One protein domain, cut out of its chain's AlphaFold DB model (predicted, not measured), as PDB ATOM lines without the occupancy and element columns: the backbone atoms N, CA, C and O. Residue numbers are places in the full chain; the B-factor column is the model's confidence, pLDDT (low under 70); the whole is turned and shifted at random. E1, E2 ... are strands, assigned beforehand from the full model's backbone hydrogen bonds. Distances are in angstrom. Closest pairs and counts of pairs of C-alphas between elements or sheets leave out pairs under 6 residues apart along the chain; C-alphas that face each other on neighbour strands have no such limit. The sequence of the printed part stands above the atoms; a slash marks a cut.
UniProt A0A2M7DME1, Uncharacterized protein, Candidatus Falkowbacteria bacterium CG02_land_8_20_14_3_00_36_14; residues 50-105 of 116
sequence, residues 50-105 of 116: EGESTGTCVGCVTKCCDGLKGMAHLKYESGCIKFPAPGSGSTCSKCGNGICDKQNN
ATOM      1  N   GLU A  50     113.798 157.725 126.374       93.31
ATOM      2  CA  GLU A  50     113.368 157.449 127.742       93.31
ATOM      3  C   GLU A  50     112.368 156.282 127.771       93.31
ATOM      4  O   GLU A  50     111.427 156.245 126.975       93.31
ATOM      5  N   GLY A  51     112.632 155.299 128.631       91.12
ATOM      6  CA  GLY A  51     111.893 154.039 128.726       91.12
ATOM      7  C   GLY A  51     112.278 152.967 127.698       91.12
ATOM      8  O   GLY A  51     111.874 151.814 127.845       91.12
ATOM      9  N   GLU A  52     113.082 153.284 126.678       91.69
ATOM     10  CA  GLU A  52     113.577 152.288 125.720       91.69
ATOM     11  C   GLU A  52     114.832 151.578 126.246       91.69
ATOM     12  O   GLU A  52     115.637 152.142 126.989       91.69
ATOM     13  N   SER A  53     115.020 150.323 125.836       89.62
ATOM     14  CA  SER A  53     116.178 149.518 126.230       89.62
ATOM     15  C   SER A  53     117.287 149.561 125.185       89.62
ATOM     16  O   SER A  53     117.042 149.432 123.985       89.62
ATOM     17  N   THR A  54     118.530 149.647 125.649       88.00
ATOM     18  CA  THR A  54     119.711 149.330 124.846       88.00
ATOM     19  C   THR A  54     119.963 147.823 124.846       88.00
ATOM     20  O   THR A  54     119.588 147.110 125.780       88.00
ATOM     21  N   GLY A  55     120.609 147.320 123.796       82.25
ATOM     22  CA  GLY A  55     120.969 145.908 123.677       82.25
ATOM     23  C   GLY A  55     122.390 145.708 123.162       82.25
ATOM     24  O   GLY A  55     122.985 146.602 122.570       82.25
ATOM     25  N   THR A  56     122.928 144.503 123.355       77.44
ATOM     26  CA  THR A  56     124.276 144.110 122.905       77.44
ATOM     27  C   THR A  56     124.261 143.285 121.607       77.44
ATOM     28  O   THR A  56     125.216 142.567 121.320       77.44
ATOM     29  N   CYS A  57     123.171 143.334 120.835       76.69
ATOM     30  CA  CYS A  57     122.970 142.560 119.604       76.69
ATOM     31  C   CYS A  57     123.334 143.333 118.323       76.69
ATOM     32  O   CYS A  57     123.292 144.561 118.282       76.69
ATOM     33  N   VAL A  58     123.676 142.605 117.252       76.75
ATOM     34  CA  VAL A  58     123.971 143.191 115.931       76.75
ATOM     35  C   VAL A  58     122.714 143.877 115.386       76.75
ATOM     36  O   VAL A  58     121.678 143.236 115.245       76.75
ATOM     37  N   GLY A  59     122.812 145.178 115.095       73.38
ATOM     38  CA  GLY A  59     121.701 146.014 114.619       73.38
ATOM     39  C   GLY A  59     120.868 146.670 115.728       73.38
ATOM     40  O   GLY A  59     120.041 147.531 115.430       73.38
ATOM     41  N   CYS A  60     121.100 146.308 116.991       80.75
ATOM     42  CA  CYS A  60     120.409 146.895 118.132       80.75
ATOM     43  C   CYS A  60     120.973 148.268 118.490       80.75
ATOM     44  O   CYS A  60     122.152 148.557 118.282       80.75
ATOM     45  N   VAL A  61     120.123 149.101 119.084       82.25
ATOM     46  CA  VAL A  61     120.536 150.389 119.632       82.25
ATOM     47  C   VAL A  61     121.393 150.149 120.874       82.25
ATOM     48  O   VAL A  61     120.945 149.540 121.846       82.25
ATOM     49  N   THR A  62     122.640 150.617 120.846       84.88
ATOM     50  CA  THR A  62     123.625 150.352 121.911       84.88
ATOM     51  C   THR A  62     123.805 151.518 122.884       84.88
ATOM     52  O   THR A  62     124.573 151.399 123.836       84.88
ATOM     53  N   LYS A  63     123.148 152.661 122.649       87.75
ATOM     54  CA  LYS A  63     123.294 153.874 123.465       87.75
ATOM     55  C   LYS A  63     121.957 154.556 123.722       87.75
ATOM     56  O   LYS A  63     121.082 154.556 122.858       87.75
ATOM     57  N   CYS A  64     121.842 155.192 124.880       90.88
ATOM     58  CA  CYS A  64     120.760 156.124 125.160       90.88
ATOM     59  C   CYS A  64     120.954 157.438 124.395       90.88
ATOM     60  O   CYS A  64     122.071 157.770 123.984       90.88
ATOM     61  N   CYS A  65     119.865 158.170 124.178       92.06
ATOM     62  CA  CYS A  65     119.926 159.521 123.630       92.06
ATOM     63  C   CYS A  65     120.570 160.508 124.615       92.06
ATOM     64  O   CYS A  65     120.665 160.238 125.814       92.06
ATOM     65  N   ASP A  66     121.004 161.660 124.103       91.19
ATOM     66  CA  ASP A  66     121.630 162.704 124.917       91.19
ATOM     67  C   ASP A  66     120.728 163.113 126.092       91.19
ATOM     68  O   ASP A  66     119.519 163.293 125.945       91.19
ATOM     69  N   GLY A  67     121.334 163.259 127.270       90.38
ATOM     70  CA  GLY A  67     120.620 163.581 128.509       90.38
ATOM     71  C   GLY A  67     119.978 162.384 129.217       90.38
ATOM     72  O   GLY A  67     119.394 162.577 130.280       90.38
ATOM     73  N   LEU A  68     120.110 161.169 128.678       93.06
ATOM     74  CA  LEU A  68     119.645 159.934 129.311       93.06
ATOM     75  C   LEU A  68     120.824 159.052 129.734       93.06
ATOM     76  O   LEU A  68     121.852 158.977 129.057       93.06
ATOM     77  N   LYS A  69     120.656 158.349 130.854       90.81
ATOM     78  CA  LYS A  69     121.607 157.360 131.375       90.81
ATOM     79  C   LYS A  69     120.994 155.961 131.260       90.81
ATOM     80  O   LYS A  69     119.787 155.792 131.403       90.81
ATOM     81  N   GLY A  70     121.826 154.953 131.012       89.94
ATOM     82  CA  GLY A  70     121.390 153.558 130.986       89.94
ATOM     83  C   GLY A  70     121.243 152.986 132.396       89.94
ATOM     84  O   GLY A  70     122.239 152.802 133.094       89.94
ATOM     85  N   MET A  71     120.015 152.662 132.790       90.88
ATOM     86  CA  MET A  71     119.665 151.979 134.034       90.88
ATOM     87  C   MET A  71     119.892 150.476 133.875       90.88
ATOM     88  O   MET A  71     119.001 149.708 133.507       90.88
ATOM     89  N   ALA A  72     121.137 150.051 134.086       87.38
ATOM     90  CA  ALA A  72     121.452 148.638 134.244       87.38
ATOM     91  C   ALA A  72     120.967 148.153 135.620       87.38
ATOM     92  O   ALA A  72     121.006 148.899 136.602       87.38
ATOM     93  N   HIS A  73     120.547 146.890 135.708       80.94
ATOM     94  CA  HIS A  73     120.278 146.237 136.990       80.94
ATOM     95  C   HIS A  73     121.598 146.025 137.745       80.94
ATOM     96  O   HIS A  73     122.307 145.042 137.530       80.94
ATOM     97  N   LEU A  74     121.951 146.989 138.597       81.75
ATOM     98  CA  LEU A  74     123.174 146.975 139.405       81.75
ATOM     99  C   LEU A  74     122.915 146.572 140.860       81.75
ATOM    100  O   LEU A  74     123.868 146.375 141.613       81.75
ATOM    101  N   LYS A  75     121.650 146.431 141.262       83.62
ATOM    102  CA  LYS A  75     121.258 146.047 142.615       83.62
ATOM    103  C   LYS A  75     121.115 144.530 142.749       83.62
ATOM    104  O   LYS A  75     120.248 143.925 142.123       83.62
ATOM    105  N   TYR A  76     121.946 143.930 143.595       82.62
ATOM    106  CA  TYR A  76     121.890 142.517 143.979       82.62
ATOM    107  C   TYR A  76     121.708 142.387 145.498       82.62
ATOM    108  O   TYR A  76     121.850 143.362 146.235       82.62
ATOM    109  N   GLU A  77     121.434 141.175 145.992       80.62
ATOM    110  CA  GLU A  77     121.322 140.906 147.438       80.62
ATOM    111  C   GLU A  77     122.592 141.296 148.217       80.62
ATOM    112  O   GLU A  77     122.517 141.692 149.377       80.62
ATOM    113  N   SER A  78     123.760 141.237 147.567       83.25
ATOM    114  CA  SER A  78     125.055 141.652 148.120       83.25
ATOM    115  C   SER A  78     125.322 143.163 148.047       83.25
ATOM    116  O   SER A  78     126.380 143.612 148.488       83.25
ATOM    117  N   GLY A  79     124.384 143.949 147.509       86.12
ATOM    118  CA  GLY A  79     124.487 145.399 147.337       86.12
ATOM    119  C   GLY A  79     124.637 145.840 145.878       86.12
ATOM    120  O   GLY A  79     124.308 145.108 144.942       86.12
ATOM    121  N   CYS A  80     125.118 147.072 145.687       87.75
ATOM    122  CA  CYS A  80     125.342 147.655 144.366       87.75
ATOM    123  C   CYS A  80     126.644 147.139 143.739       87.75
ATOM    124  O   CYS A  80     127.723 147.291 144.319       87.75
ATOM    125  N   ILE A  81     126.566 146.592 142.526       83.94
ATOM    126  CA  ILE A  81     127.740 146.214 141.730       83.94
ATOM    127  C   ILE A  81     128.141 147.333 140.759       83.94
ATOM    128  O   ILE A  81     127.339 148.190 140.396       83.94
ATOM    129  N   LYS A  82     129.406 147.334 140.322       72.69
ATOM    130  CA  LYS A  82     129.912 148.302 139.336       72.69
ATOM    131  C   LYS A  82     129.669 147.811 137.907       72.69
ATOM    132  O   LYS A  82     129.802 146.625 137.624       72.69
ATOM    133  N   PHE A  83     129.373 148.747 137.009       65.50
ATOM    134  CA  PHE A  83     129.263 148.502 135.569       65.50
ATOM    135  C   PHE A  83     130.638 148.155 134.947       65.50
ATOM    136  O   PHE A  83     131.638 148.742 135.374       65.50
ATOM    137  N   PRO A  84     130.721 147.274 133.922       61.34
ATOM    138  CA  PRO A  84     129.631 146.574 133.228       61.34
ATOM    139  C   PRO A  84     129.117 145.329 133.961       61.34
ATOM    140  O   PRO A  84     129.897 144.482 134.391       61.34
ATOM    141  N   ALA A  85     127.791 145.189 134.040       61.16
ATOM    142  CA  ALA A  85     127.149 143.963 134.509       61.16
ATOM    143  C   ALA A  85     126.982 142.966 133.339       61.16
ATOM    144  O   ALA A  85     126.593 143.378 132.237       61.16
ATOM    145  N   PRO A  86     127.261 141.664 133.531       50.22
ATOM    146  CA  PRO A  86     127.131 140.667 132.469       50.22
ATOM    147  C   PRO A  86     125.682 140.573 131.962       50.22
ATOM    148  O   PRO A  86     124.749 140.466 132.750       50.22
ATOM    149  N   GLY A  87     125.495 140.616 130.637       54.38
ATOM    150  CA  GLY A  87     124.183 140.475 129.985       54.38
ATOM    151  C   GLY A  87     123.271 141.709 130.023       54.38
ATOM    152  O   GLY A  87     122.118 141.617 129.609       54.38
ATOM    153  N   SER A  88     123.750 142.857 130.509       61.94
ATOM    154  CA  SER A  88     122.893 144.024 130.732       61.94
ATOM    155  C   SER A  88     122.686 144.863 129.466       61.94
ATOM    156  O   SER A  88     123.500 145.707 129.097       61.94
ATOM    157  N   GLY A  89     121.540 144.660 128.817       72.88
ATOM    158  CA  GLY A  89     120.828 145.806 128.255       72.88
ATOM    159  C   GLY A  89     120.447 146.769 129.384       72.88
ATOM    160  O   GLY A  89     120.317 146.356 130.539       72.88
ATOM    161  N   SER A  90     120.298 148.052 129.081       87.81
ATOM    162  CA  SER A  90     119.905 149.061 130.069       87.81
ATOM    163  C   SER A  90     118.676 149.814 129.592       87.81
ATOM    164  O   SER A  90     118.631 150.183 128.420       87.81
ATOM    165  N   THR A  91     117.728 150.102 130.478       91.88
ATOM    166  CA  THR A  91     116.623 151.021 130.162       91.88
ATOM    167  C   THR A  91     117.120 152.453 130.261       91.88
ATOM    168  O   THR A  91     117.774 152.815 131.231       91.88
ATOM    169  N   CYS A  92     116.866 153.276 129.257       93.25
ATOM    170  CA  CYS A  92     117.299 154.663 129.271       93.25
ATOM    171  C   CYS A  92     116.365 155.495 130.146       93.25
ATOM    172  O   CYS A  92     115.158 155.512 129.917       93.25
ATOM    173  N   SER A  93     116.929 156.204 131.122       95.25
ATOM    174  CA  SER A  93     116.171 157.058 132.040       95.25
ATOM    175  C   SER A  93     116.844 158.404 132.273       95.25
ATOM    176  O   SER A  93     118.069 158.545 132.134       95.25
ATOM    177  N   LYS A  94     116.040 159.401 132.643       95.44
ATOM    178  CA  LYS A  94     116.489 160.757 132.951       95.44
ATOM    179  C   LYS A  94     116.839 160.918 134.433       95.44
ATOM    180  O   LYS A  94     116.233 161.712 135.144       95.44
ATOM    181  N   CYS A  95     117.894 160.229 134.843       93.56
ATOM    182  CA  CYS A  95     118.447 160.372 136.181       93.56
ATOM    183  C   CYS A  95     119.032 161.779 136.421       93.56
ATOM    184  O   CYS A  95     119.774 162.305 135.582       93.56
ATOM    185  N   GLY A  96     118.750 162.346 137.590       94.12
ATOM    186  CA  GLY A  96     119.038 163.719 138.003       94.12
ATOM    187  C   GLY A  96     117.860 164.677 137.785       94.12
ATOM    188  O   GLY A  96     118.070 165.891 137.701       94.12
ATOM    189  N   ASN A  97     116.634 164.163 137.623       94.88
ATOM    190  CA  ASN A  97     115.425 164.972 137.419       94.88
ATOM    191  C   ASN A  97     114.633 165.216 138.723       94.88
ATOM    192  O   ASN A  97     113.631 165.936 138.694       94.88
ATOM    193  N   GLY A  98     115.087 164.660 139.852       95.00
ATOM    194  CA  GLY A  98     114.441 164.751 141.160       95.00
ATOM    195  C   GLY A  98     113.326 163.728 141.400       95.00
ATOM    196  O   GLY A  98     112.625 163.836 142.406       95.00
ATOM    197  N   ILE A  99     113.128 162.761 140.499       95.19
ATOM    198  CA  ILE A  99     112.100 161.720 140.581       95.19
ATOM    199  C   ILE A  99     112.776 160.361 140.430       95.19
ATOM    200  O   ILE A  99     113.350 160.083 139.392       95.19
ATOM    201  N   CYS A 100     112.635 159.491 141.430       94.31
ATOM    202  CA  CYS A 100     113.070 158.101 141.319       94.31
ATOM    203  C   CYS A 100     112.056 157.273 140.510       94.31
ATOM    204  O   CYS A 100     111.077 156.759 141.070       94.31
ATOM    205  N   ASP A 101     112.266 157.145 139.201       93.88
ATOM    206  CA  ASP A 101     111.344 156.454 138.300       93.88
ATOM    207  C   ASP A 101     111.594 154.938 138.243       93.88
ATOM    208  O   ASP A 101     112.385 154.406 137.456       93.88
ATOM    209  N   LYS A 102     110.836 154.201 139.061       91.56
ATOM    210  CA  LYS A 102     110.858 152.732 139.074       91.56
ATOM    211  C   LYS A 102     110.408 152.096 137.759       91.56
ATOM    212  O   LYS A 102     110.785 150.953 137.514       91.56
ATOM    213  N   GLN A 103     109.630 152.786 136.921       90.81
ATOM    214  CA  GLN A 103     109.200 152.241 135.629       90.81
ATOM    215  C   GLN A 103     110.366 152.163 134.641       90.81
ATOM    216  O   GLN A 103     110.434 151.226 133.849       90.81
ATOM    217  N   ASN A 104     111.322 153.088 134.755       90.88
ATOM    218  CA  ASN A 104     112.542 153.114 133.951       90.88
ATOM    219  C   ASN A 104     113.734 152.435 134.645       90.88
ATOM    220  O   ASN A 104     114.881 152.633 134.246       90.88
ATOM    221  N   ASN A 105     113.462 151.589 135.645       90.12
ATOM    222  CA  ASN A 105     114.450 150.830 136.412       90.12
ATOM    223  C   ASN A 105     115.421 151.681 137.242       90.12
ATOM    224  O   ASN A 105     116.527 151.221 137.526       90.12
TER     225      ASN A 105
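This is residues 50 to 105 of the 116 residues of an uncharacterized protein of Candidatus Falkowbacteria bacterium CG02_land_8_20_14_3_00_36_14 (UniProt A0A2M7DME1). Little regular structure: a tiny two-strand hairpin, E1 and E2, lies between large loops. Residues 50 to 68 fold out and back on one side; the long hairpin loop, of which residues 75 to 80 stick out, and the tail of residues 94 to 105 lie on the other. The printed part has 56 residues, no named helix, and strands E1 then E2 in one antiparallel sheet, order E1 - E2; the class is all strand, with only 6 residues in named elements. It is compact, radius of gyration of the C-alphas 11.6 A, spanning 33 by 26 by 16 A.

E1, residues 69 to 71, is 6.3 A long and begins at C-alpha 69 (121.607, 157.360, 131.375). E2, residues 91 to 93, is 6.3 A long and ends at C-alpha 93 (116.171, 157.058, 132.040).

E1 and E2 form a hairpin, antiparallel at 132 degrees between directions. C-alphas 70 and 92 face each other at 4.6 A. N 71 and O 91, 2.7 A apart, are within hydrogen-bond range. Residues 75 to 76 pair briefly, antiparallel, with residues 79 to 80.

The C-alphas farthest apart, of Val 58 and Gly 98, are 34.5 A apart. The printed part has no cut. E1 to E2 is a long link of 19 residues; within it, residues 83 to 88 have pLDDT under 70.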